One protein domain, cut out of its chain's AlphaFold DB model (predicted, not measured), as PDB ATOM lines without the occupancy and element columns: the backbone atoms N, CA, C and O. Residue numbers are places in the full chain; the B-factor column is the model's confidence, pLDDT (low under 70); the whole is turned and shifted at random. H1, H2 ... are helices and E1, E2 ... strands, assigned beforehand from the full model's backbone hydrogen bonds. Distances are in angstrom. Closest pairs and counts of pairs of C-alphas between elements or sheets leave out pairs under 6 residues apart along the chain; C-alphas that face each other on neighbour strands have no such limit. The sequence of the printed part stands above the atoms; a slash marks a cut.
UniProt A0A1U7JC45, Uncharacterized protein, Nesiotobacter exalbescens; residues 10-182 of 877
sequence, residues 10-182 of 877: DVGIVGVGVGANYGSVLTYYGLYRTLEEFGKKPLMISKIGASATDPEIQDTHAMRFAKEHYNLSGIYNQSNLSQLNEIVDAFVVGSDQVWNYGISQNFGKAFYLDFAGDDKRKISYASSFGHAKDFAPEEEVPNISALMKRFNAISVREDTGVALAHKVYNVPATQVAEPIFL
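AT A GLANCE: This is residues 10 to 182 of the 877 residues of an uncharacterized protein of Nesiotobacter exalbescens (UniProt A0A1U7JC45). A twisted sheet of five parallel strands forms the core, with the long helix H1 packed on one face and H2 side by side with H1, beyond the E2 edge of the sheet. H4 and H5, with long links, lie toward the side of the sheet away from H1, while H6 is near the E5 edge. The printed part has 173 residues with six named helices and five named strands, in the order E1 H1 E2 H2 H3 E3 H4 E4 H5 E5 H6; the sheet runs E2 E1 E3 E4 E5. The class is mixed, helices and strands, with under half of the residues in named elements. The whole is compact and rounded, with a radius of gyration of the C-alphas of 15.0 A and spans of 41 by 35 by 31 A.

HOW THE PARTS SIT: E1, residues 10 to 14, is an inner strand, parallel to the edge strand E2, residues 42 to 44, with N 13 and O 43 2.8 A apart. H1, residues 22 to 37, is on the sheet at a height of 8.9 A, over E1 and only just over E3, residues 88 to 93, with 3 C-alphas; it runs along the strands, at 11 degrees to E1 on the local plane. H1 and the sheet make two layers, a helix on one face of a sheet. H1, with residues 22 to 29 alone, touches H2, residues 61 to 69, at a shallow tilt of 9 degrees, the same way; the closest C-alphas, of Val 25 and Ala 62, are 6.1 A apart. H3, residues 81 to 86, only grazes the sheet with residues 84 to 85. E1 and E3 are parallel neighbours, with N 12 and O 90 within hydrogen-bond range at 2.8 A. H4, residues 101 to 107, is not on the sheet. E3 and E4, residues 121 to 127, are parallel, with N 91 and O 121 2.8 A apart. H5, residues 141 to 148, is only just not on the sheet, with 4 pairs of C-alphas within 10 A. E4 and the edge strand E5, residues 153 to 156, have N 155 and O 124 2.9 A apart. H6, residues 159 to 167, only grazes the sheet with residues 161 to 165; its closest C-alphas to E5, of Val 162 and Val 156, are 6.5 A apart. Three strand-helix-strand units, two parallel neighbour strands with a helix between, have right-handed crossovers: E1, H1, E2; E3, H4, E4; and E4, H5, E5. Every O i to N i+4 pair is within hydrogen-bond range in H1, H2, H5 and H6; H3 has 0 of 2 and H4 1 of 3, beside 3 of 3 and 3 of 4 O i to N i+3 pairs.

IN THESE COORDINATES: E1 begins at C-alpha 10, (218.788, 145.508, 116.097). H1 is 22.5 A long, E4 16.4 A, E1 and E3 13.3 A each, H6 12.7 A and H2 12.1 A. H6 ends at C-alpha 167, (224.974, 119.844, 134.230).

THE WHOLE: The C-alphas of Glu 68 and Glu 138, the two farthest apart, are 42.0 A apart. The printed part has no cut. The links E2 to H2, H2 to H3, H4 to E4 and E4 to H5 are long. The mean pLDDT of the printed part is 92.8, and no printed residue is under 70.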
ATOM      1  N   ASP A  10     217.600 145.874 115.321       97.38
ATOM      2  CA  ASP A  10     218.788 145.508 116.097       97.38
ATOM      3  C   ASP A  10     218.618 144.146 116.786       97.38
ATOM      4  O   ASP A  10     219.587 143.412 116.986       97.38
ATOM      5  N   VAL A  11     217.386 143.821 117.214       98.00
ATOM      6  CA  VAL A  11     217.105 142.634 118.036       98.00
ATOM      7  C   VAL A  11     215.769 141.988 117.684       98.00
ATOM      8  O   VAL A  11     214.726 142.617 117.812       98.00
ATOM      9  N   GLY A  12     215.770 140.706 117.333       98.00
ATOM     10  CA  GLY A  12     214.579 139.871 117.207       98.00
ATOM     11  C   GLY A  12     214.299 139.119 118.506       98.00
ATOM     12  O   GLY A  12     215.125 138.321 118.952       98.00
ATOM     13  N   ILE A  13     213.136 139.346 119.116       98.25
ATOM     14  CA  ILE A  13     212.700 138.624 120.315       98.25
ATOM     15  C   ILE A  13     211.915 137.382 119.892       98.25
ATOM     16  O   ILE A  13     210.848 137.500 119.289       98.25
ATOM     17  N   VAL A  14     212.428 136.201 120.238       97.00
ATOM     18  CA  VAL A  14     211.785 134.901 120.007       97.00
ATOM     19  C   VAL A  14     211.098 134.440 121.286       97.00
ATOM     20  O   VAL A  14     211.712 134.421 122.354       97.00
ATOM     21  N   GLY A  15     209.836 134.023 121.190       94.25
ATOM     22  CA  GLY A  15     209.114 133.533 122.353       94.25
ATOM     23  C   GLY A  15     207.610 133.399 122.166       94.25
ATOM     24  O   GLY A  15     207.117 133.258 121.052       94.25
ATOM     25  N   VAL A  16     206.881 133.451 123.281       90.06
ATOM     26  CA  VAL A  16     205.416 133.282 123.342       90.06
ATOM     27  C   VAL A  16     204.684 134.575 123.731       90.06
ATOM     28  O   VAL A  16     203.616 134.542 124.341       90.06
ATOM     29  N   GLY A  17     205.247 135.733 123.361       85.06
ATOM     30  CA  GLY A  17     204.728 137.066 123.713       85.06
ATOM     31  C   GLY A  17     203.393 137.457 123.075       85.06
ATOM     32  O   GLY A  17     202.769 138.417 123.519       85.06
ATOM     33  N   VAL A  18     202.942 136.700 122.072       85.19
ATOM     34  CA  VAL A  18     201.605 136.808 121.459       85.19
ATOM     35  C   VAL A  18     200.646 135.700 121.921       85.19
ATOM     36  O   VAL A  18     199.566 135.552 121.361       85.19
ATOM     37  N   GLY A  19     201.041 134.894 122.911       83.50
ATOM     38  CA  GLY A  19     200.208 133.823 123.458       83.50
ATOM     39  C   GLY A  19     199.094 134.336 124.373       83.50
ATOM     40  O   GLY A  19     199.186 135.425 124.937       83.50
ATOM     41  N   ALA A  20     198.060 133.521 124.581       84.44
ATOM     42  CA  ALA A  20     196.837 133.906 125.301       84.44
ATOM     43  C   ALA A  20     197.004 134.082 126.831       84.44
ATOM     44  O   ALA A  20     196.036 134.297 127.553       84.44
ATOM     45  N   ASN A  21     198.219 133.964 127.372       90.88
ATOM     46  CA  ASN A  21     198.472 134.110 128.804       90.88
ATOM     47  C   ASN A  21     198.878 135.553 129.159       90.88
ATOM     48  O   ASN A  21     199.920 136.024 128.709       90.88
ATOM     49  N   TYR A  22     198.115 136.225 130.031       94.31
ATOM     50  CA  TYR A  22     198.389 137.608 130.470       94.31
ATOM     51  C   TYR A  22     199.808 137.811 131.020       94.31
ATOM     52  O   TYR A  22     200.455 138.816 130.721       94.31
ATOM     53  N   GLY A  23     200.303 136.845 131.801       93.06
ATOM     54  CA  GLY A  23     201.657 136.860 132.347       93.06
ATOM     55  C   GLY A  23     202.719 136.857 131.252       93.06
ATOM     56  O   GLY A  23     203.623 137.688 131.285       93.06
ATOM     57  N   SER A  24     202.560 135.990 130.247       93.38
ATOM     58  CA  SER A  24     203.436 135.962 129.072       93.38
ATOM     59  C   SER A  24     203.428 137.305 128.335       93.38
ATOM     60  O   SER A  24     204.484 137.917 128.176       93.38
ATOM     61  N   VAL A  25     202.252 137.829 127.966       95.44
ATOM     62  CA  VAL A  25     202.132 139.101 127.223       95.44
ATOM     63  C   VAL A  25     202.928 140.223 127.901       95.44
ATOM     64  O   VAL A  25     203.704 140.926 127.250       95.44
ATOM     65  N   LEU A  26     202.785 140.362 129.220       96.62
ATOM     66  CA  LEU A  26     203.415 141.437 129.988       96.62
ATOM     67  C   LEU A  26     204.899 141.192 130.302       96.62
ATOM     68  O   LEU A  26     205.662 142.149 130.444       96.62
ATOM     69  N   THR A  27     205.324 139.932 130.373       96.38
ATOM     70  CA  THR A  27     206.739 139.538 130.408       96.38
ATOM     71  C   THR A  27     207.460 139.996 129.146       96.38
ATOM     72  O   THR A  27     208.502 140.649 129.220       96.38
ATOM     73  N   TYR A  28     206.896 139.695 127.975       97.31
ATOM     74  CA  TYR A  28     207.503 140.074 126.703       97.31
ATOM     75  C   TYR A  28     207.436 141.584 126.478       97.31
ATOM     76  O   TYR A  28     208.386 142.150 125.939       97.31
ATOM     77  N   TYR A  29     206.396 142.247 126.992       97.44
ATOM     78  CA  TYR A  29     206.345 143.705 127.048       97.44
ATOM     79  C   TYR A  29     207.532 144.276 127.814       97.44
ATOM     80  O   TYR A  29     208.207 145.182 127.327       97.44
ATOM     81  N   GLY A  30     207.822 143.717 128.991       96.94
ATOM     82  CA  GLY A  30     208.906 144.223 129.814       96.94
ATOM     83  C   GLY A  30     210.285 144.011 129.206       96.94
ATOM     84  O   GLY A  30     211.117 144.920 129.243       96.94
ATOM     85  N   LEU A  31     210.509 142.866 128.558       97.81
ATOM     86  CA  LEU A  31     211.742 142.612 127.814       97.81
ATOM     87  C   LEU A  31     211.887 143.567 126.619       97.81
ATOM     88  O   LEU A  31     212.940 144.179 126.454       97.81
ATOM     89  N   TYR A  32     210.825 143.735 125.826       97.94
ATOM     90  CA  TYR A  32     210.809 144.621 124.660       97.94
ATOM     91  C   TYR A  32     211.150 146.064 125.047       97.94
ATOM     92  O   TYR A  32     212.059 146.663 124.478       97.94
ATOM     93  N   ARG A  33     210.480 146.600 126.076       97.00
ATOM     94  CA  ARG A  33     210.708 147.973 126.547       97.00
ATOM     95  C   ARG A  33     212.092 148.155 127.159       97.00
ATOM     96  O   ARG A  33     212.716 149.184 126.939       97.00
ATOM     97  N   THR A  34     212.618 147.144 127.853       97.19
ATOM     98  CA  THR A  34     213.992 147.195 128.381       97.19
ATOM     99  C   THR A  34     215.030 147.281 127.255       97.19
ATOM    100  O   THR A  34     216.023 147.992 127.382       97.19
ATOM    101  N   LEU A  35     214.814 146.592 126.129       97.56
ATOM    102  CA  LEU A  35     215.710 146.694 124.971       97.56
ATOM    103  C   LEU A  35     215.619 148.070 124.288       97.56
ATOM    104  O   LEU A  35     216.655 148.615 123.906       97.56
ATOM    105  N   GLU A  36     214.427 148.667 124.205       97.06
ATOM    106  CA  GLU A  36     214.267 150.059 123.749       97.06
ATOM    107  C   GLU A  36     214.953 151.063 124.685       97.06
ATOM    108  O   GLU A  36     215.623 151.978 124.209       97.06
ATOM    109  N   GLU A  37     214.869 150.872 126.008       96.06
ATOM    110  CA  GLU A  37     215.613 151.674 126.997       96.06
ATOM    111  C   GLU A  37     217.135 151.593 126.773       96.06
ATOM    112  O   GLU A  37     217.868 152.533 127.083       96.06
ATOM    113  N   PHE A  38     217.631 150.486 126.213       96.38
ATOM    114  CA  PHE A  38     219.036 150.318 125.827       96.38
ATOM    115  C   PHE A  38     219.363 150.876 124.432       96.38
ATOM    116  O   PHE A  38     220.479 150.679 123.948       96.38
ATOM    117  N   GLY A  39     218.419 151.578 123.799       96.62
ATOM    118  CA  GLY A  39     218.579 152.192 122.484       96.62
ATOM    119  C   GLY A  39     218.549 151.195 121.329       96.62
ATOM    120  O   GLY A  39     219.065 151.506 120.260       96.62
ATOM    121  N   LYS A  40     218.005 149.990 121.538       97.19
ATOM    122  CA  LYS A  40     217.812 148.993 120.479       97.19
ATOM    123  C   LYS A  40     216.422 149.142 119.877       97.19
ATOM    124  O   LYS A  40     215.475 149.425 120.600       97.19
ATOM    125  N   LYS A  41     216.291 148.882 118.580       97.75
ATOM    126  CA  LYS A  41     215.032 148.765 117.844       97.75
ATOM    127  C   LYS A  41     214.616 147.290 117.777       97.75
ATOM    128  O   LYS A  41     215.147 146.556 116.936       97.75
ATOM    129  N   PRO A  42     213.701 146.814 118.641       97.94
ATOM    130  CA  PRO A  42     213.362 145.404 118.691       97.94
ATOM    131  C   PRO A  42     212.267 145.055 117.674       97.94
ATOM    132  O   PRO A  42     211.397 145.870 117.362       97.94
ATOM    133  N   LEU A  43     212.293 143.810 117.209       97.81
ATOM    134  CA  LEU A  43     211.238 143.136 116.458       97.81
ATOM    135  C   LEU A  43     210.694 142.003 117.330       97.81
ATOM    136  O   LEU A  43     211.436 141.099 117.713       97.81
ATOM    137  N   MET A  44     209.402 142.022 117.645       97.12
ATOM    138  CA  MET A  44     208.739 140.880 118.270       97.12
ATOM    139  C   MET A  44     208.426 139.849 117.189       97.12
ATOM    140  O   MET A  44     207.649 140.121 116.272       97.12
ATOM    141  N   ILE A  45     209.026 138.664 117.285       95.00
ATOM    142  CA  ILE A  45     208.760 137.590 116.331       95.00
ATOM    143  C   ILE A  45     207.410 136.969 116.688       95.00
ATOM    144  O   ILE A  45     207.178 136.556 117.826       95.00
ATOM    145  N   SER A  46     206.503 136.943 115.712       91.19
ATOM    146  CA  SER A  46     205.187 136.321 115.859       91.19
ATOM    147  C   SER A  46     205.313 134.816 116.132       91.19
ATOM    148  O   SER A  46     206.387 134.226 116.000       91.19
ATOM    149  N   LYS A  47     204.211 134.166 116.519       89.62
ATOM    150  CA  LYS A  47     204.208 132.746 116.895       89.62
ATOM    151  C   LYS A  47     204.744 131.876 115.749       89.62
ATOM    152  O   LYS A  47     204.108 131.731 114.705       89.62
ATOM    153  N   ILE A  48     205.918 131.286 115.968       90.19
ATOM    154  CA  ILE A  48     206.612 130.457 114.979       90.19
ATOM    155  C   ILE A  48     205.809 129.178 114.731       90.19
ATOM    156  O   ILE A  48     205.422 128.489 115.671       90.19
ATOM    157  N   GLY A  49     205.577 128.857 113.459       85.62
ATOM    158  CA  GLY A  49     204.827 127.672 113.039       85.62
ATOM    159  C   GLY A  49     203.306 127.806 113.145       85.62
ATOM    160  O   GLY A  49     202.607 126.833 112.870       85.62
ATOM    161  N   ALA A  50     202.781 128.983 113.506       85.06
ATOM    162  CA  ALA A  50     201.342 129.219 113.533       85.06
ATOM    163  C   ALA A  50     200.734 129.132 112.123       85.06
ATOM    164  O   ALA A  50     201.279 129.670 111.155       85.06
ATOM    165  N   SER A  51     199.582 128.473 112.000       82.88
ATOM    166  CA  SER A  51     198.760 128.541 110.788       82.88
ATOM    167  C   SER A  51     197.884 129.794 110.814       82.88
ATOM    168  O   SER A  51     197.643 130.363 111.875       82.88
ATOM    169  N   ALA A  52     197.325 130.190 109.667       79.31
ATOM    170  CA  ALA A  52     196.390 131.321 109.585       79.31
ATOM    171  C   ALA A  52     195.149 131.174 110.494       79.31
ATOM    172  O   ALA A  52     194.487 132.163 110.794       79.31
ATOM    173  N   THR A  53     194.835 129.952 110.938       81.75
ATOM    174  CA  THR A  53     193.700 129.626 111.814       81.75
ATOM    175  C   THR A  53     194.110 129.383 113.267       81.75
ATOM    176  O   THR A  53     193.277 128.945 114.059       81.75
ATOM    177  N   ASP A  54     195.379 129.585 113.632       82.81
ATOM    178  CA  ASP A  54     195.836 129.382 115.008       82.81
ATOM    179  C   ASP A  54     195.104 130.370 115.937       82.81
ATOM    180  O   ASP A  54     195.112 131.574 115.661       82.81
ATOM    181  N   PRO A  55     194.433 129.893 117.005       81.31
ATOM    182  CA  PRO A  55     193.568 130.719 117.842       81.31
ATOM    183  C   PRO A  55     194.315 131.847 118.562       81.31
ATOM    184  O   PRO A  55     193.704 132.862 118.879       81.31
ATOM    185  N   GLU A  56     195.618 131.702 118.817       83.00
ATOM    186  CA  GLU A  56     196.390 132.714 119.546       83.00
ATOM    187  C   GLU A  56     196.780 133.906 118.669       83.00
ATOM    188  O   GLU A  56     196.937 135.012 119.184       83.00
ATOM    189  N   ILE A  57     196.870 133.712 117.347       84.31
ATOM    190  CA  ILE A  57     197.171 134.800 116.404       84.31
ATOM    191  C   ILE A  57     195.917 135.498 115.852       84.31
ATOM    192  O   ILE A  57     196.039 136.436 115.061       84.31
ATOM    193  N   GLN A  58     194.725 135.037 116.245       87.44
ATOM    194  CA  GLN A  58     193.462 135.709 115.929       87.44
ATOM    195  C   GLN A  58     193.314 137.000 116.752       87.44
ATOM    196  O   GLN A  58     194.240 137.440 117.433       87.44
ATOM    197  N   ASP A  59     192.136 137.623 116.704       89.69
ATOM    198  CA  ASP A  59     191.821 138.826 117.478       89.69
ATOM    199  C   ASP A  59     191.628 138.531 118.983       89.69
ATOM    200  O   ASP A  59     190.525 138.549 119.531       89.69
ATOM    201  N   THR A  60     192.732 138.223 119.658       91.06
ATOM    202  CA  THR A  60     192.822 137.993 121.106       91.06
ATOM    203  C   THR A  60     193.305 139.250 121.833       91.06
ATOM    204  O   THR A  60     193.921 140.132 121.227       91.06
ATOM    205  N   HIS A  61     193.104 139.320 123.156       93.06
ATOM    206  CA  HIS A  61     193.656 140.411 123.977       93.06
ATOM    207  C   HIS A  61     195.183 140.543 123.802       93.06
ATOM    208  O   HIS A  61     195.727 141.647 123.771       93.06
ATOM    209  N   ALA A  62     195.878 139.411 123.642       93.81
ATOM    210  CA  ALA A  62     197.318 139.347 123.432       93.81
ATOM    211  C   ALA A  62     197.714 139.926 122.071       93.81
ATOM    212  O   ALA A  62     198.624 140.749 122.003       93.81
ATOM    213  N   MET A  63     197.008 139.554 120.999       93.00
ATOM    214  CA  MET A  63     197.293 140.046 119.650       93.00
ATOM    215  C   MET A  63     196.956 141.534 119.491       93.00
ATOM    216  O   MET A  63     197.731 142.268 118.878       93.00
ATOM    217  N   ARG A  64     195.845 142.014 120.074       94.31
ATOM    218  CA  ARG A  64     195.526 143.454 120.115       94.31
ATOM    219  C   ARG A  64     196.618 144.244 120.822       94.31
ATOM    220  O   ARG A  64     197.113 145.228 120.280       94.31
ATOM    221  N   PHE A  65     197.038 143.768 121.993       95.69
ATOM    222  CA  PHE A  65     198.124 144.385 122.743       95.69
ATOM    223  C   PHE A  65     199.447 144.349 121.959       95.69
ATOM    224  O   PHE A  65     200.149 145.352 121.885       95.69
ATOM    225  N   ALA A  66     199.774 143.227 121.314       95.06
ATOM    226  CA  ALA A  66     200.999 143.078 120.536       95.06
ATOM    227  C   ALA A  66     201.062 144.023 119.327       95.06
ATOM    228  O   ALA A  66     202.090 144.658 119.115       95.06
ATOM    229  N   LYS A  67     199.966 144.156 118.567       94.38
ATOM    230  CA  LYS A  67     199.877 145.076 117.418       94.38
ATOM    231  C   LYS A  67     200.051 146.539 117.813       94.38
ATOM    232  O   LYS A  67     200.518 147.335 117.009       94.38
ATOM    233  N   GLU A  68     199.645 146.893 119.028       95.88
ATOM    234  CA  GLU A  68     199.764 148.257 119.537       95.88
ATOM    235  C   GLU A  68     201.156 148.551 120.115       95.88
ATOM    236  O   GLU A  68     201.663 149.662 119.978       95.88
ATOM    237  N   HIS A  69     201.776 147.568 120.773       95.88
ATOM    238  CA  HIS A  69     202.991 147.792 121.560       95.88
ATOM    239  C   HIS A  69     204.274 147.258 120.929       95.88
ATOM    240  O   HIS A  69     205.337 147.552 121.472       95.88
ATOM    241  N   TYR A  70     204.233 146.500 119.835       96.19
ATOM    242  CA  TYR A  70     205.435 145.926 119.228       96.19
ATOM    243  C   TYR A  70     205.529 146.217 117.735       96.19
ATOM    244  O   TYR A  70     204.529 146.200 117.020       96.19
ATOM    245  N   ASN A  71     206.763 146.332 117.243       96.19
ATOM    246  CA  ASN A  71     207.047 145.992 115.854       96.19
ATOM    247  C   ASN A  71     206.868 144.477 115.721       96.19
ATOM    248  O   ASN A  71     207.709 143.715 116.198       96.19
ATOM    249  N   LEU A  72     205.744 144.032 115.162       94.69
ATOM    250  CA  LEU A  72     205.423 142.612 115.050       94.69
ATOM    251  C   LEU A  72     205.869 142.072 113.689       94.69
ATOM    252  O   LEU A  72     205.550 142.646 112.648       94.69
ATOM    253  N   SER A  73     206.587 140.950 113.687       93.31
ATOM    254  CA  SER A  73     206.971 140.285 112.444       93.31
ATOM    255  C   SER A  73     205.764 139.670 111.723       93.31
ATOM    256  O   SER A  73     204.725 139.387 112.324       93.31
ATOM    257  N   GLY A  74     205.942 139.335 110.443       89.38
ATOM    258  CA  GLY A  74     205.067 138.375 109.767       89.38
ATOM    259  C   GLY A  74     205.093 136.989 110.433       89.38
ATOM    260  O   GLY A  74     205.868 136.736 111.358       89.38
ATOM    261  N   ILE A  75     204.241 136.082 109.956       89.00
ATOM    262  CA  ILE A  75     204.215 134.691 110.422       89.00
ATOM    263  C   ILE A  75     205.307 133.907 109.692       89.00
ATOM    264  O   ILE A  75     205.327 133.858 108.462       89.00
ATOM    265  N   TYR A  76     206.176 133.258 110.463       89.56
ATOM    266  CA  TYR A  76     207.234 132.391 109.954       89.56
ATOM    267  C   TYR A  76     206.987 130.946 110.383       89.56
ATOM    268  O   TYR A  76     206.461 130.672 111.462       89.56
ATOM    269  N   ASN A  77     207.389 130.009 109.536       87.06
ATOM    270  CA  ASN A  77     207.427 128.581 109.812       87.06
ATOM    271  C   ASN A  77     208.879 128.085 109.707       87.06
ATOM    272  O   ASN A  77     209.783 128.840 109.360       87.06
ATOM    273  N   GLN A  78     209.112 126.803 109.983       83.69
ATOM    274  CA  GLN A  78     210.473 126.254 110.022       83.69
ATOM    275  C   GLN A  78     211.246 126.391 108.699       83.69
ATOM    276  O   GLN A  78     212.468 126.462 108.725       83.69
ATOM    277  N   SER A  79     210.572 126.450 107.543       85.50
ATOM    278  CA  SER A  79     211.259 126.522 106.248       85.50
ATOM    279  C   SER A  79     211.665 127.936 105.834       85.50
ATOM    280  O   SER A  79     212.528 128.075 104.970       85.50
ATOM    281  N   ASN A  80     211.077 128.980 106.428       89.94
ATOM    282  CA  ASN A  80     211.375 130.374 106.083       89.94
ATOM    283  C   ASN A  80     211.899 131.220 107.253       89.94
ATOM    284  O   ASN A  80     212.265 132.373 107.041       89.94
ATOM    285  N   LEU A  81     211.985 130.667 108.467       93.06
ATOM    286  CA  LEU A  81     212.439 131.384 109.663       93.06
ATOM    287  C   LEU A  81     213.858 131.965 109.520       93.06
ATOM    288  O   LEU A  81     214.152 133.024 110.070       93.06
ATOM    289  N   SER A  82     214.719 131.325 108.725       93.50
ATOM    290  CA  SER A  82     216.075 131.804 108.428       93.50
ATOM    291  C   SER A  82     216.113 133.141 107.676       93.50
ATOM    292  O   SER A  82     217.127 133.832 107.742       93.50
ATOM    293  N   GLN A  83     215.021 133.567 107.028       94.19
ATOM    294  CA  GLN A  83     214.933 134.878 106.368       94.19
ATOM    295  C   GLN A  83     215.044 136.042 107.362       94.19
ATOM    296  O   GLN A  83     215.455 137.138 106.987       94.19
ATOM    297  N   LEU A  84     214.745 135.808 108.647       96.00
ATOM    298  CA  LEU A  84     214.922 136.814 109.695       96.00
ATOM    299  C   LEU A  84     216.382 137.272 109.834       96.00
ATOM    300  O   LEU A  84     216.615 138.398 110.262       96.00
ATOM    301  N   ASN A  85     217.362 136.453 109.432       96.25
ATOM    302  CA  ASN A  85     218.778 136.837 109.448       96.25
ATOM    303  C   ASN A  85     219.093 138.025 108.517       96.25
ATOM    304  O   ASN A  85     220.106 138.692 108.714       96.25
ATOM    305  N   GLU A  86     218.250 138.314 107.519       95.44
ATOM    306  CA  GLU A  86     218.442 139.451 106.604       95.44
ATOM    307  C   GLU A  86     218.053 140.798 107.225       95.44
ATOM    308  O   GLU A  86     218.496 141.841 106.750       95.44
ATOM    309  N   ILE A  87     217.197 140.784 108.252       96.12
ATOM    310  CA  ILE A  87     216.592 141.997 108.828       96.12
ATOM    311  C   ILE A  87     216.849 142.149 110.331       96.12
ATOM    312  O   ILE A  87     216.463 143.167 110.899       96.12
ATOM    313  N   VAL A  88     217.473 141.156 110.974       96.88
ATOM    314  CA  VAL A  88     217.789 141.144 112.409       96.88
ATOM    315  C   VAL A  88     219.288 140.932 112.643       96.88
ATOM    316  O   VAL A  88     219.892 140.011 112.085       96.88
ATOM    317  N   ASP A  89     219.877 141.739 113.530       94.44
ATOM    318  CA  ASP A  89     221.302 141.653 113.894       94.44
ATOM    319  C   ASP A  89     221.585 140.737 115.099       94.44
ATOM    320  O   ASP A  89     222.640 140.100 115.185       94.44
ATOM    321  N   ALA A  90     220.642 140.636 116.038       96.88
ATOM    322  CA  ALA A  90     220.741 139.780 117.217       96.88
ATOM    323  C   ALA A  90     219.408 139.100 117.542       96.88
ATOM    324  O   ALA A  90     218.352 139.703 117.416       96.88
ATOM    325  N   PHE A  91     219.443 137.874 118.051       98.25
ATOM    326  CA  PHE A  91     218.262 137.156 118.518       98.25
ATOM    327  C   PHE A  91     218.303 136.961 120.031       98.25
ATOM    328  O   PHE A  91     219.296 136.483 120.585       98.25
ATOM    329  N   VAL A  92     217.198 137.303 120.692       98.50
ATOM    330  CA  VAL A  92     216.984 137.069 122.123       98.50
ATOM    331  C   VAL A  92     215.820 136.101 122.282       98.50
ATOM    332  O   VAL A  92     214.680 136.442 121.972       98.50
ATOM    333  N   VAL A  93     216.084 134.904 122.799       98.00
ATOM    334  CA  VAL A  93     215.025 134.031 123.317       98.00
ATOM    335  C   VAL A  93     214.569 134.610 124.649       98.00
ATOM    336  O   VAL A  93     215.380 134.821 125.552       98.00
ATOM    337  N   GLY A  94     213.283 134.938 124.738       92.75
ATOM    338  CA  GLY A  94     212.711 135.585 125.909       92.75
ATOM    339  C   GLY A  94     212.467 134.637 127.082       92.75
ATOM    340  O   GLY A  94     212.849 133.464 127.088       92.75
ATOM    341  N   SER A  95     211.786 135.179 128.090       93.88
ATOM    342  CA  SER A  95     211.400 134.434 129.285       93.88
ATOM    343  C   SER A  95     210.265 133.436 128.990       93.88
ATOM    344  O   SER A  95     209.935 133.106 127.852       93.88
ATOM    345  N   ASP A  96     209.621 132.969 130.045       93.50
ATOM    346  CA  ASP A  96     208.662 131.883 130.073       93.50
ATOM    347  C   ASP A  96     209.285 130.492 129.881       93.50
ATOM    348  O   ASP A  96     210.502 130.328 129.836       93.50
ATOM    349  N   GLN A  97     208.452 129.454 129.869       94.38
ATOM    350  CA  GLN A  97     208.852 128.046 129.819       94.38
ATOM    351  C   GLN A  97     209.298 127.581 128.422       94.38
ATOM    352  O   GLN A  97     209.025 126.457 128.015       94.38
ATOM    353  N   VAL A  98     209.992 128.446 127.682       95.56
ATOM    354  CA  VAL A  98     210.456 128.190 126.308       95.56
ATOM    355  C   VAL A  98     211.528 127.096 126.221       95.56
ATOM    356  O   VAL A  98     211.741 126.548 125.145       95.56
ATOM    357  N   TRP A  99     212.156 126.711 127.339       96.56
ATOM    358  CA  TRP A  99     213.079 125.567 127.424       96.56
ATOM    359  C   TRP A  99     212.511 124.375 128.196       96.56
ATOM    360  O   TRP A  99     213.202 123.380 128.393       96.56
ATOM    361  N   ASN A 100     211.238 124.415 128.593       95.12
ATOM    362  CA  ASN A 100     210.543 123.210 129.032       95.12
ATOM    363  C   ASN A 100     210.331 122.308 127.808       95.12
ATOM    364  O   ASN A 100     209.535 122.659 126.936       95.12
ATOM    365  N   TYR A 101     211.006 121.154 127.742       92.12
ATOM    366  CA  TYR A 101     210.962 120.267 126.571       92.12
ATOM    367  C   TYR A 101     209.538 119.893 126.128       92.12
ATOM    368  O   TYR A 101     209.251 119.827 124.933       92.12
ATOM    369  N   GLY A 102     208.609 119.722 127.079       88.38
ATOM    370  CA  GLY A 102     207.206 119.422 126.779       88.38
ATOM    371  C   GLY A 102     206.506 120.509 125.952       88.38
ATOM    372  O   GLY A 102     205.569 120.202 125.213       88.38
ATOM    373  N   ILE A 103     206.980 121.754 126.053       90.06
ATOM    374  CA  ILE A 103     206.512 122.923 125.301       90.06
ATOM    375  C   ILE A 103     207.403 123.162 124.080       90.06
ATOM    376  O   ILE A 103     206.882 123.335 122.979       90.06
ATOM    377  N   SER A 104     208.729 123.169 124.259       92.69
ATOM    378  CA  SER A 104     209.678 123.596 123.227       92.69
ATOM    379  C   SER A 104     209.657 122.707 121.989       92.69
ATOM    380  O   SER A 104     209.751 123.224 120.878       92.69
ATOM    381  N   GLN A 105     209.406 121.402 122.151       91.38
ATOM    382  CA  GLN A 105     209.277 120.466 121.030       91.38
ATOM    383  C   GLN A 105     208.182 120.867 120.022       91.38
ATOM    384  O   GLN A 105     208.316 120.586 118.832       91.38
ATOM    385  N   ASN A 106     207.129 121.574 120.460       89.00
ATOM    386  CA  ASN A 106     206.049 122.035 119.576       89.00
ATOM    387  C   ASN A 106     206.504 123.153 118.621       89.00
ATOM    388  O   ASN A 106     205.823 123.441 117.641       89.00
ATOM    389  N   PHE A 107     207.659 123.765 118.892       90.50
ATOM    390  CA  PHE A 107     208.283 124.816 118.089       90.50
ATOM    391  C   PHE A 107     209.559 124.315 117.388       90.50
ATOM    392  O   PHE A 107     210.389 125.116 116.948       90.50
ATOM    393  N   GLY A 108     209.741 122.993 117.284       90.56
ATOM    394  CA  GLY A 108     210.957 122.390 116.740       90.56
ATOM    395  C   GLY A 108     212.179 122.743 117.591       90.56
ATOM    396  O   GLY A 108     212.214 122.449 118.786       90.56
ATOM    397  N   LYS A 109     213.189 123.375 116.982       94.56
ATOM    398  CA  LYS A 109     214.397 123.863 117.671       94.56
ATOM    399  C   LYS A 109     214.512 125.392 117.693       94.56
ATOM    400  O   LYS A 109     215.532 125.915 118.138       94.56
ATOM    401  N   ALA A 110     213.440 126.110 117.346       95.00
ATOM    402  CA  ALA A 110     213.449 127.569 117.240       95.00
ATOM    403  C   ALA A 110     213.767 128.286 118.568       95.00
ATOM    404  O   ALA A 110     214.443 129.313 118.566       95.00
ATOM    405  N   PHE A 111     213.362 127.734 119.721       96.94
ATOM    406  CA  PHE A 111     213.743 128.271 121.043       96.94
ATOM    407  C   PHE A 111     215.210 128.026 121.423       96.94
ATOM    408  O   PHE A 111     215.683 128.550 122.429       96.94
ATOM    409  N   TYR A 112     215.948 127.271 120.611       97.12
ATOM    410  CA  TYR A 112     217.403 127.146 120.677       97.12
ATOM    411  C   TYR A 112     218.090 127.900 119.524       97.12
ATOM    412  O   TYR A 112     219.283 127.709 119.303       97.12
ATOM    413  N   LEU A 113     217.346 128.759 118.810       96.94
ATOM    414  CA  LEU A 113     217.824 129.614 117.717       96.94
ATOM    415  C   LEU A 113     218.578 128.845 116.623       96.94
ATOM    416  O   LEU A 113     219.569 129.333 116.081       96.94
ATOM    417  N   ASP A 114     218.113 127.640 116.287       95.75
ATOM    418  CA  ASP A 114     218.732 126.798 115.261       95.75
ATOM    419  C   ASP A 114     218.818 127.489 113.892       95.75
ATOM    420  O   ASP A 114     219.827 127.344 113.204       95.75
ATOM    421  N   PHE A 115     217.817 128.307 113.561       95.44
ATOM    422  CA  PHE A 115     217.723 129.098 112.332       95.44
ATOM    423  C   PHE A 115     218.639 130.335 112.271       95.44
ATOM    424  O   PHE A 115     218.819 130.899 111.188       95.44
ATOM    425  N   ALA A 116     219.154 130.819 113.405       95.75
ATOM    426  CA  ALA A 116     219.969 132.032 113.441       95.75
ATOM    427  C   ALA A 116     221.389 131.722 112.948       95.75
ATOM    428  O   ALA A 116     222.004 130.765 113.423       95.75
ATOM    429  N   GLY A 117     221.915 132.523 112.021       92.38
ATOM    430  CA  GLY A 117     223.263 132.375 111.464       92.38
ATOM    431  C   GLY A 117     224.348 132.536 112.526       92.38
ATOM    432  O   GLY A 117     224.126 133.163 113.563       92.38
ATOM    433  N   ASP A 118     225.522 131.941 112.321       90.31
ATOM    434  CA  ASP A 118     226.633 132.020 113.285       90.31
ATOM    435  C   ASP A 118     227.239 133.430 113.389       90.31
ATOM    436  O   ASP A 118     227.761 133.785 114.440       90.31
ATOM    437  N   ASP A 119     227.028 134.267 112.370       90.19
ATOM    438  CA  ASP A 119     227.316 135.704 112.352       90.19
ATOM    439  C   ASP A 119     226.352 136.537 113.219       90.19
ATOM    440  O   ASP A 119     226.588 137.722 113.464       90.19
ATOM    441  N   LYS A 120     225.261 135.933 113.705       94.50
ATOM    442  CA  LYS A 120     224.274 136.598 114.558       94.50
ATOM    443  C   LYS A 120     224.534 136.343 116.028       94.50
ATOM    444  O   LYS A 120     224.781 135.211 116.463       94.50
ATOM    445  N   ARG A 121     224.334 137.396 116.821       96.06
ATOM    446  CA  ARG A 121     224.354 137.314 118.281       96.06
ATOM    447  C   ARG A 121     223.129 136.548 118.781       96.06
ATOM    448  O   ARG A 121     222.009 136.889 118.422       96.06
ATOM    449  N   LYS A 122     223.332 135.548 119.637       97.81
ATOM    450  CA  LYS A 122     222.292 134.676 120.201       97.81
ATOM    451  C   LYS A 122     222.304 134.775 121.721       97.81
ATOM    452  O   LYS A 122     223.320 134.496 122.357       97.81
ATOM    453  N   ILE A 123     221.185 135.187 122.308       98.31
ATOM    454  CA  ILE A 123     221.053 135.424 123.748       98.31
ATOM    455  C   ILE A 123     219.814 134.705 124.269       98.31
ATOM    456  O   ILE A 123     218.767 134.716 123.632       98.31
ATOM    457  N   SER A 124     219.921 134.114 125.454       98.50
ATOM    458  CA  SER A 124     218.764 133.704 126.252       98.50
ATOM    459  C   SER A 124     218.594 134.690 127.396       98.50
ATOM    460  O   SER A 124     219.532 134.878 128.179       98.50
ATOM    461  N   TYR A 125     217.420 135.313 127.506       98.56
ATOM    462  CA  TYR A 125     217.078 136.169 128.635       98.56
ATOM    463  C   TYR A 125     215.937 135.583 129.461       98.56
ATOM    464  O   TYR A 125     214.793 135.542 129.012       98.56
ATOM    465  N   ALA A 126     216.249 135.187 130.699       98.00
ATOM    466  CA  ALA A 126     215.283 134.679 131.674       98.00
ATOM    467  C   ALA A 126     214.466 133.447 131.213       98.00
ATOM    468  O   ALA A 126     213.429 133.145 131.808       98.00
ATOM    469  N   SER A 127     214.918 132.704 130.193       97.81
ATOM    470  CA  SER A 127     214.255 131.475 129.742       97.81
ATOM    471  C   SER A 127     214.151 130.443 130.871       97.81
ATOM    472  O   SER A 127     214.913 130.461 131.839       97.81
ATOM    473  N   SER A 128     213.169 129.550 130.784       97.56
ATOM    474  CA  SER A 128     212.812 128.663 131.892       97.56
ATOM    475  C   SER A 128     212.623 127.227 131.423       97.56
ATOM    476  O   SER A 128     211.934 126.970 130.434       97.56
ATOM    477  N   PHE A 129     213.190 126.292 132.185       95.38
ATOM    478  CA  PHE A 129     212.920 124.857 132.069       95.38
ATOM    479  C   PHE A 129     211.634 124.482 132.822       95.38
ATOM    480  O   PHE A 129     211.031 123.440 132.570       95.38
ATOM    481  N   GLY A 130     211.204 125.322 133.773       90.75
ATOM    482  CA  GLY A 130     209.995 125.140 134.583       90.75
ATOM    483  C   GLY A 130     210.153 124.122 135.718       90.75
ATOM    484  O   GLY A 130     209.502 124.241 136.759       90.75
ATOM    485  N   HIS A 131     211.050 123.153 135.564       87.81
ATOM    486  CA  HIS A 131     211.292 122.063 136.502       87.81
ATOM    487  C   HIS A 131     212.782 121.949 136.836       87.81
ATOM    488  O   HIS A 131     213.631 122.311 136.034       87.81
ATOM    489  N   ALA A 132     213.105 121.383 138.003       81.00
ATOM    490  CA  ALA A 132     214.492 121.134 138.420       81.00
ATOM    491  C   ALA A 132     215.160 119.959 137.672       81.00
ATOM    492  O   ALA A 132     216.310 119.623 137.934       81.00
ATOM    493  N   LYS A 133     214.422 119.317 136.761       83.75
ATOM    494  CA  LYS A 133     214.881 118.286 135.834       83.75
ATOM    495  C   LYS A 133     214.339 118.632 134.450       83.75
ATOM    496  O   LYS A 133     213.161 118.968 134.344       83.75
ATOM    497  N   ASP A 134     215.167 118.488 133.421       82.00
ATOM    498  CA  ASP A 134     214.692 118.515 132.040       82.00
ATOM    499  C   ASP A 134     214.128 117.144 131.624       82.00
ATOM    500  O   ASP A 134     214.598 116.087 132.060       82.00
ATOM    501  N   PHE A 135     213.089 117.169 130.798       87.19
ATOM    502  CA  PHE A 135     212.392 115.998 130.274       87.19
ATOM    503  C   PHE A 135     212.721 115.720 128.802       87.19
ATOM    504  O   PHE A 135     212.051 114.890 128.187       87.19
ATOM    505  N   ALA A 136     213.734 116.391 128.245       83.69
ATOM    506  CA  ALA A 136     214.306 116.027 126.955       83.69
ATOM    507  C   ALA A 136     214.758 114.546 126.944       83.69
ATOM    508  O   ALA A 136     215.389 114.102 127.910       83.69
ATOM    509  N   PRO A 137     214.443 113.771 125.886       84.88
ATOM    510  CA  PRO A 137     214.990 112.433 125.678       84.88
ATOM    511  C   PRO A 137     216.521 112.452 125.680       84.88
ATOM    512  O   PRO A 137     217.126 113.419 125.214       84.88
ATOM    513  N   GLU A 138     217.154 111.385 126.171       80.38
ATOM    514  CA  GLU A 138     218.620 111.310 126.280       80.38
ATOM    515  C   GLU A 138     219.309 111.491 124.918       80.38
ATOM    516  O   GLU A 138     220.354 112.133 124.836       80.38
ATOM    517  N   GLU A 139     218.691 111.006 123.840       85.06
ATOM    518  CA  GLU A 139     219.169 111.174 122.467       85.06
ATOM    519  C   GLU A 139     219.106 112.622 121.946       85.06
ATOM    520  O   GLU A 139     219.883 112.990 121.066       85.06
ATOM    521  N   GLU A 140     218.230 113.466 122.499       88.81
ATOM    522  CA  GLU A 140     218.060 114.863 122.079       88.81
ATOM    523  C   GLU A 140     218.988 115.824 122.833       88.81
ATOM    524  O   GLU A 140     219.281 116.919 122.340       88.81
ATOM    525  N   VAL A 141     219.489 115.419 124.004       90.75
ATOM    526  CA  VAL A 141     220.368 116.243 124.847       90.75
ATOM    527  C   VAL A 141     221.634 116.701 124.104       90.75
ATOM    528  O   VAL A 141     221.932 117.898 124.165       90.75
ATOM    529  N   PRO A 142     222.365 115.847 123.353       89.81
ATOM    530  CA  PRO A 142     223.529 116.290 122.584       89.81
ATOM    531  C   PRO A 142     223.191 117.340 121.517       89.81
ATOM    532  O   PRO A 142     223.935 118.310 121.365       89.81
ATOM    533  N   ASN A 143     222.056 117.190 120.823       93.06
ATOM    534  CA  ASN A 143     221.615 118.121 119.777       93.06
ATOM    535  C   ASN A 143     221.269 119.492 120.370       93.06
ATOM    536  O   ASN A 143     221.707 120.526 119.869       93.06
ATOM    537  N   ILE A 144     220.523 119.503 121.477       96.69
ATOM    538  CA  ILE A 144     220.179 120.735 122.192       96.69
ATOM    539  C   ILE A 144     221.439 121.379 122.783       96.69
ATOM    540  O   ILE A 144     221.629 122.582 122.633       96.69
ATOM    541  N   SER A 145     222.340 120.593 123.385       96.19
ATOM    542  CA  SER A 145     223.621 121.085 123.912       96.19
ATOM    543  C   SER A 145     224.451 121.775 122.828       96.19
ATOM    544  O   SER A 145     224.992 122.853 123.069       96.19
ATOM    545  N   ALA A 146     224.533 121.189 121.628       94.94
ATOM    546  CA  ALA A 146     225.246 121.786 120.502       94.94
ATOM    547  C   ALA A 146     224.655 123.149 120.106       94.94
ATOM    548  O   ALA A 146     225.406 124.097 119.892       94.94
ATOM    549  N   LEU A 147     223.325 123.276 120.081       96.94
ATOM    550  CA  LEU A 147     222.652 124.544 119.791       96.94
ATOM    551  C   LEU A 147     222.839 125.576 120.909       96.94
ATOM    552  O   LEU A 147     223.173 126.723 120.632       96.94
ATOM    553  N   MET A 148     222.694 125.177 122.174       97.44
ATOM    554  CA  MET A 148     222.884 126.077 123.317       97.44
ATOM    555  C   MET A 148     224.316 126.618 123.394       97.44
ATOM    556  O   MET A 148     224.512 127.769 123.769       97.44
ATOM    557  N   LYS A 149     225.324 125.839 122.983       95.69
ATOM    558  CA  LYS A 149     226.722 126.303 122.910       95.69
ATOM    559  C   LYS A 149     226.958 127.401 121.870       95.69
ATOM    560  O   LYS A 149     227.977 128.076 121.949       95.69
ATOM    561  N   ARG A 150     226.028 127.614 120.930       94.75
ATOM    562  CA  ARG A 150     226.073 128.722 119.957       94.75
ATOM    563  C   ARG A 150     225.595 130.052 120.551       94.75
ATOM    564  O   ARG A 150     225.691 131.079 119.885       94.75
ATOM    565  N   PHE A 151     225.044 130.060 121.768       96.44
ATOM    566  CA  PHE A 151     224.623 131.292 122.434       96.44
ATOM    567  C   PHE A 151     225.832 132.064 122.965       96.44
ATOM    568  O   PHE A 151     226.677 131.517 123.668       96.44
ATOM    569  N   ASN A 152     225.870 133.370 122.709       95.56
ATOM    570  CA  ASN A 152     226.906 134.261 123.234       95.56
ATOM    571  C   ASN A 152     226.737 134.515 124.739       95.56
ATOM    572  O   ASN A 152     227.716 134.778 125.448       95.56
ATOM    573  N   ALA A 153     225.493 134.471 125.222       96.62
ATOM    574  CA  ALA A 153     225.150 134.631 126.627       96.62
ATOM    575  C   ALA A 153     223.835 133.912 126.953       96.62
ATOM    576  O   ALA A 153     222.841 134.045 126.235       96.62
ATOM    577  N   ILE A 154     223.819 133.180 128.065       98.50
ATOM    578  CA  ILE A 154     222.627 132.487 128.547       98.50
ATOM    579  C   ILE A 154     222.278 132.978 129.944       98.50
ATOM    580  O   ILE A 154     223.095 132.945 130.863       98.50
ATOM    581  N   SER A 155     221.023 133.370 130.114       98.56
ATOM    582  CA  SER A 155     220.413 133.525 131.423       98.56
ATOM    583  C   SER A 155     219.073 132.811 131.498       98.56
ATOM    584  O   SER A 155     218.403 132.589 130.485       98.56
ATOM    585  N   VAL A 156     218.707 132.454 132.725       98.19
ATOM    586  CA  VAL A 156     217.462 131.778 133.097       98.19
ATOM    587  C   VAL A 156     216.869 132.443 134.336       98.19
ATOM    588  O   VAL A 156     217.583 133.132 135.063       98.19
ATOM    589  N   ARG A 157     215.573 132.265 134.606       95.69
ATOM    590  CA  ARG A 157     214.917 132.934 135.754       95.69
ATOM    591  C   ARG A 157     214.938 132.144 137.062       95.69
ATOM    592  O   ARG A 157     214.812 132.727 138.140       95.69
ATOM    593  N   GLU A 158     215.100 130.826 136.991       93.56
ATOM    594  CA  GLU A 158     215.202 129.958 138.164       93.56
ATOM    595  C   GLU A 158     216.635 129.465 138.412       93.56
ATOM    596  O   GLU A 158     217.342 129.064 137.487       93.56
ATOM    597  N   ASP A 159     217.052 129.441 139.678       89.88
ATOM    598  CA  ASP A 159     218.367 128.946 140.114       89.88
ATOM    599  C   ASP A 159     218.639 127.495 139.674       89.88
ATOM    600  O   ASP A 159     219.720 127.157 139.194       89.88
ATOM    601  N   THR A 160     217.628 126.633 139.754       87.25
ATOM    602  CA  THR A 160     217.691 125.248 139.257       87.25
ATOM    603  C   THR A 160     217.931 125.168 137.747       87.25
ATOM    604  O   THR A 160     218.578 124.233 137.283       87.25
ATOM    605  N   GLY A 161     217.491 126.165 136.976       89.88
ATOM    606  CA  GLY A 161     217.756 126.259 135.542       89.88
ATOM    607  C   GLY A 161     219.231 126.519 135.247       89.88
ATOM    608  O   GLY A 161     219.753 126.000 134.263       89.88
ATOM    609  N   VAL A 162     219.931 127.257 136.121       91.19
ATOM    610  CA  VAL A 162     221.382 127.473 136.004       91.19
ATOM    611  C   VAL A 162     222.113 126.147 136.171       91.19
ATOM    612  O   VAL A 162     222.986 125.800 135.373       91.19
ATOM    613  N   ALA A 163     221.706 125.367 137.174       80.38
ATOM    614  CA  ALA A 163     222.252 124.037 137.400       80.38
ATOM    615  C   ALA A 163     221.981 123.095 136.214       80.38
ATOM    616  O   ALA A 163     222.886 122.362 135.821       80.38
ATOM    617  N   LEU A 164     220.785 123.131 135.614       88.44
ATOM    618  CA  LEU A 164     220.451 122.318 134.438       88.44
ATOM    619  C   LEU A 164     221.273 122.692 133.206       88.44
ATOM    620  O   LEU A 164     221.853 121.807 132.576       88.44
ATOM    621  N   ALA A 165     221.375 123.985 132.895       88.00
ATOM    622  CA  ALA A 165     222.186 124.484 131.789       88.00
ATOM    623  C   ALA A 165     223.641 123.988 131.893       88.00
ATOM    624  O   ALA A 165     224.195 123.455 130.930       88.00
ATOM    625  N   HIS A 166     224.219 124.047 133.095       86.38
ATOM    626  CA  HIS A 166     225.571 123.558 133.340       86.38
ATOM    627  C   HIS A 166     225.671 122.023 133.290       86.38
ATOM    628  O   HIS A 166     226.513 121.477 132.585       86.38
ATOM    629  N   LYS A 167     224.827 121.298 134.032       80.44
ATOM    630  CA  LYS A 167     224.974 119.844 134.230       80.44
ATOM    631  C   LYS A 167     224.537 119.005 133.033       80.44
ATOM    632  O   LYS A 167     225.162 117.987 132.763       80.44
ATOM    633  N   VAL A 168     223.453 119.401 132.368       86.94
ATOM    634  CA  VAL A 168     222.844 118.629 131.275       86.94
ATOM    635  C   VAL A 168     223.401 119.081 129.931       86.94
ATOM    636  O   VAL A 168     223.769 118.255 129.100       86.94
ATOM    637  N   TYR A 169     223.508 120.396 129.731       91.75
ATOM    638  CA  TYR A 169     223.852 120.968 128.430       91.75
ATOM    639  C   TYR A 169     225.290 121.472 128.327       91.75
ATOM    640  O   TYR A 169     225.740 121.782 127.222       91.75
ATOM    641  N   ASN A 170     226.036 121.477 129.436       91.81
ATOM    642  CA  ASN A 170     227.415 121.953 129.510       91.81
ATOM    643  C   ASN A 170     227.571 123.379 128.955       91.81
ATOM    644  O   ASN A 170     228.448 123.640 128.129       91.81
ATOM    645  N   VAL A 171     226.679 124.282 129.376       91.06
ATOM    646  CA  VAL A 171     226.735 125.710 129.048       91.06
ATOM    647  C   VAL A 171     226.623 126.566 130.315       91.06
ATOM    648  O   VAL A 171     225.864 126.220 131.225       91.06
ATOM    649  N   PRO A 172     227.370 127.678 130.410       91.94
ATOM    650  CA  PRO A 172     227.237 128.598 131.530       91.94
ATOM    651  C   PRO A 172     225.911 129.352 131.430       91.94
ATOM    652  O   PRO A 172     225.518 129.783 130.349       91.94
ATOM    653  N   ALA A 173     225.243 129.548 132.565       95.69
ATOM    654  CA  ALA A 173     224.032 130.352 132.651       95.69
ATOM    655  C   ALA A 173     224.064 131.247 133.893       95.69
ATOM    656  O   ALA A 173     224.645 130.887 134.916       95.69
ATOM    657  N   THR A 174     223.412 132.405 133.820       97.44
ATOM    658  CA  THR A 174     223.221 133.303 134.968       97.44
ATOM    659  C   THR A 174     221.750 133.344 135.361       97.44
ATOM    660  O   THR A 174     220.880 133.421 134.496       97.44
ATOM    661  N   GLN A 175     221.455 133.303 136.660       97.62
ATOM    662  CA  GLN A 175     220.096 133.565 137.121       97.62
ATOM    663  C   GLN A 175     219.817 135.068 137.037       97.62
ATOM    664  O   GLN A 175     220.559 135.851 137.624       97.62
ATOM    665  N   VAL A 176     218.745 135.455 136.351       98.19
ATOM    666  CA  VAL A 176     218.319 136.853 136.200       98.19
ATOM    667  C   VAL A 176     216.855 137.039 136.590       98.19
ATOM    668  O   VAL A 176     216.067 136.093 136.637       98.19
ATOM    669  N   ALA A 177     216.479 138.288 136.837       96.81
ATOM    670  CA  ALA A 177     215.127 138.687 137.162       96.81
ATOM    671  C   ALA A 177     214.194 138.462 135.969       96.81
ATOM    672  O   ALA A 177     214.509 138.801 134.823       96.81
ATOM    673  N   GLU A 178     212.999 137.961 136.277       96.69
ATOM    674  CA  GLU A 178     211.891 137.910 135.332       96.69
ATOM    675  C   GLU A 178     211.636 139.311 134.726       96.69
ATOM    676  O   GLU A 178     211.504 140.271 135.492       96.69
ATOM    677  N   PRO A 179     211.533 139.444 133.384       96.88
ATOM    678  CA  PRO A 179     211.249 140.695 132.679       96.88
ATOM    679  C   PRO A 179     210.191 141.617 133.283       96.88
ATOM    680  O   PRO A 179     210.344 142.836 133.197       96.88
ATOM    681  N   ILE A 180     209.156 141.075 133.938       96.06
ATOM    682  CA  ILE A 180     208.130 141.906 134.581       96.06
ATOM    683  C   ILE A 180     208.700 142.858 135.645       96.06
ATOM    684  O   ILE A 180     208.117 143.897 135.936       96.06
ATOM    685  N   PHE A 181     209.836 142.514 136.254       97.06
ATOM    686  CA  PHE A 181     210.462 143.340 137.282       97.06
ATOM    687  C   PHE A 181     211.401 144.394 136.688       97.06
ATOM    688  O   PHE A 181     211.738 145.350 137.381       97.06
ATOM    689  N   LEU A 182     211.798 144.256 135.416       96.50
ATOM    690  CA  LEU A 182     212.668 145.220 134.735       96.50
ATOM    691  C   LEU A 182     211.917 146.499 134.354       96.50
ATOM    692  O   LEU A 182     212.499 147.585 134.350       96.50
TER     693      LEU A 182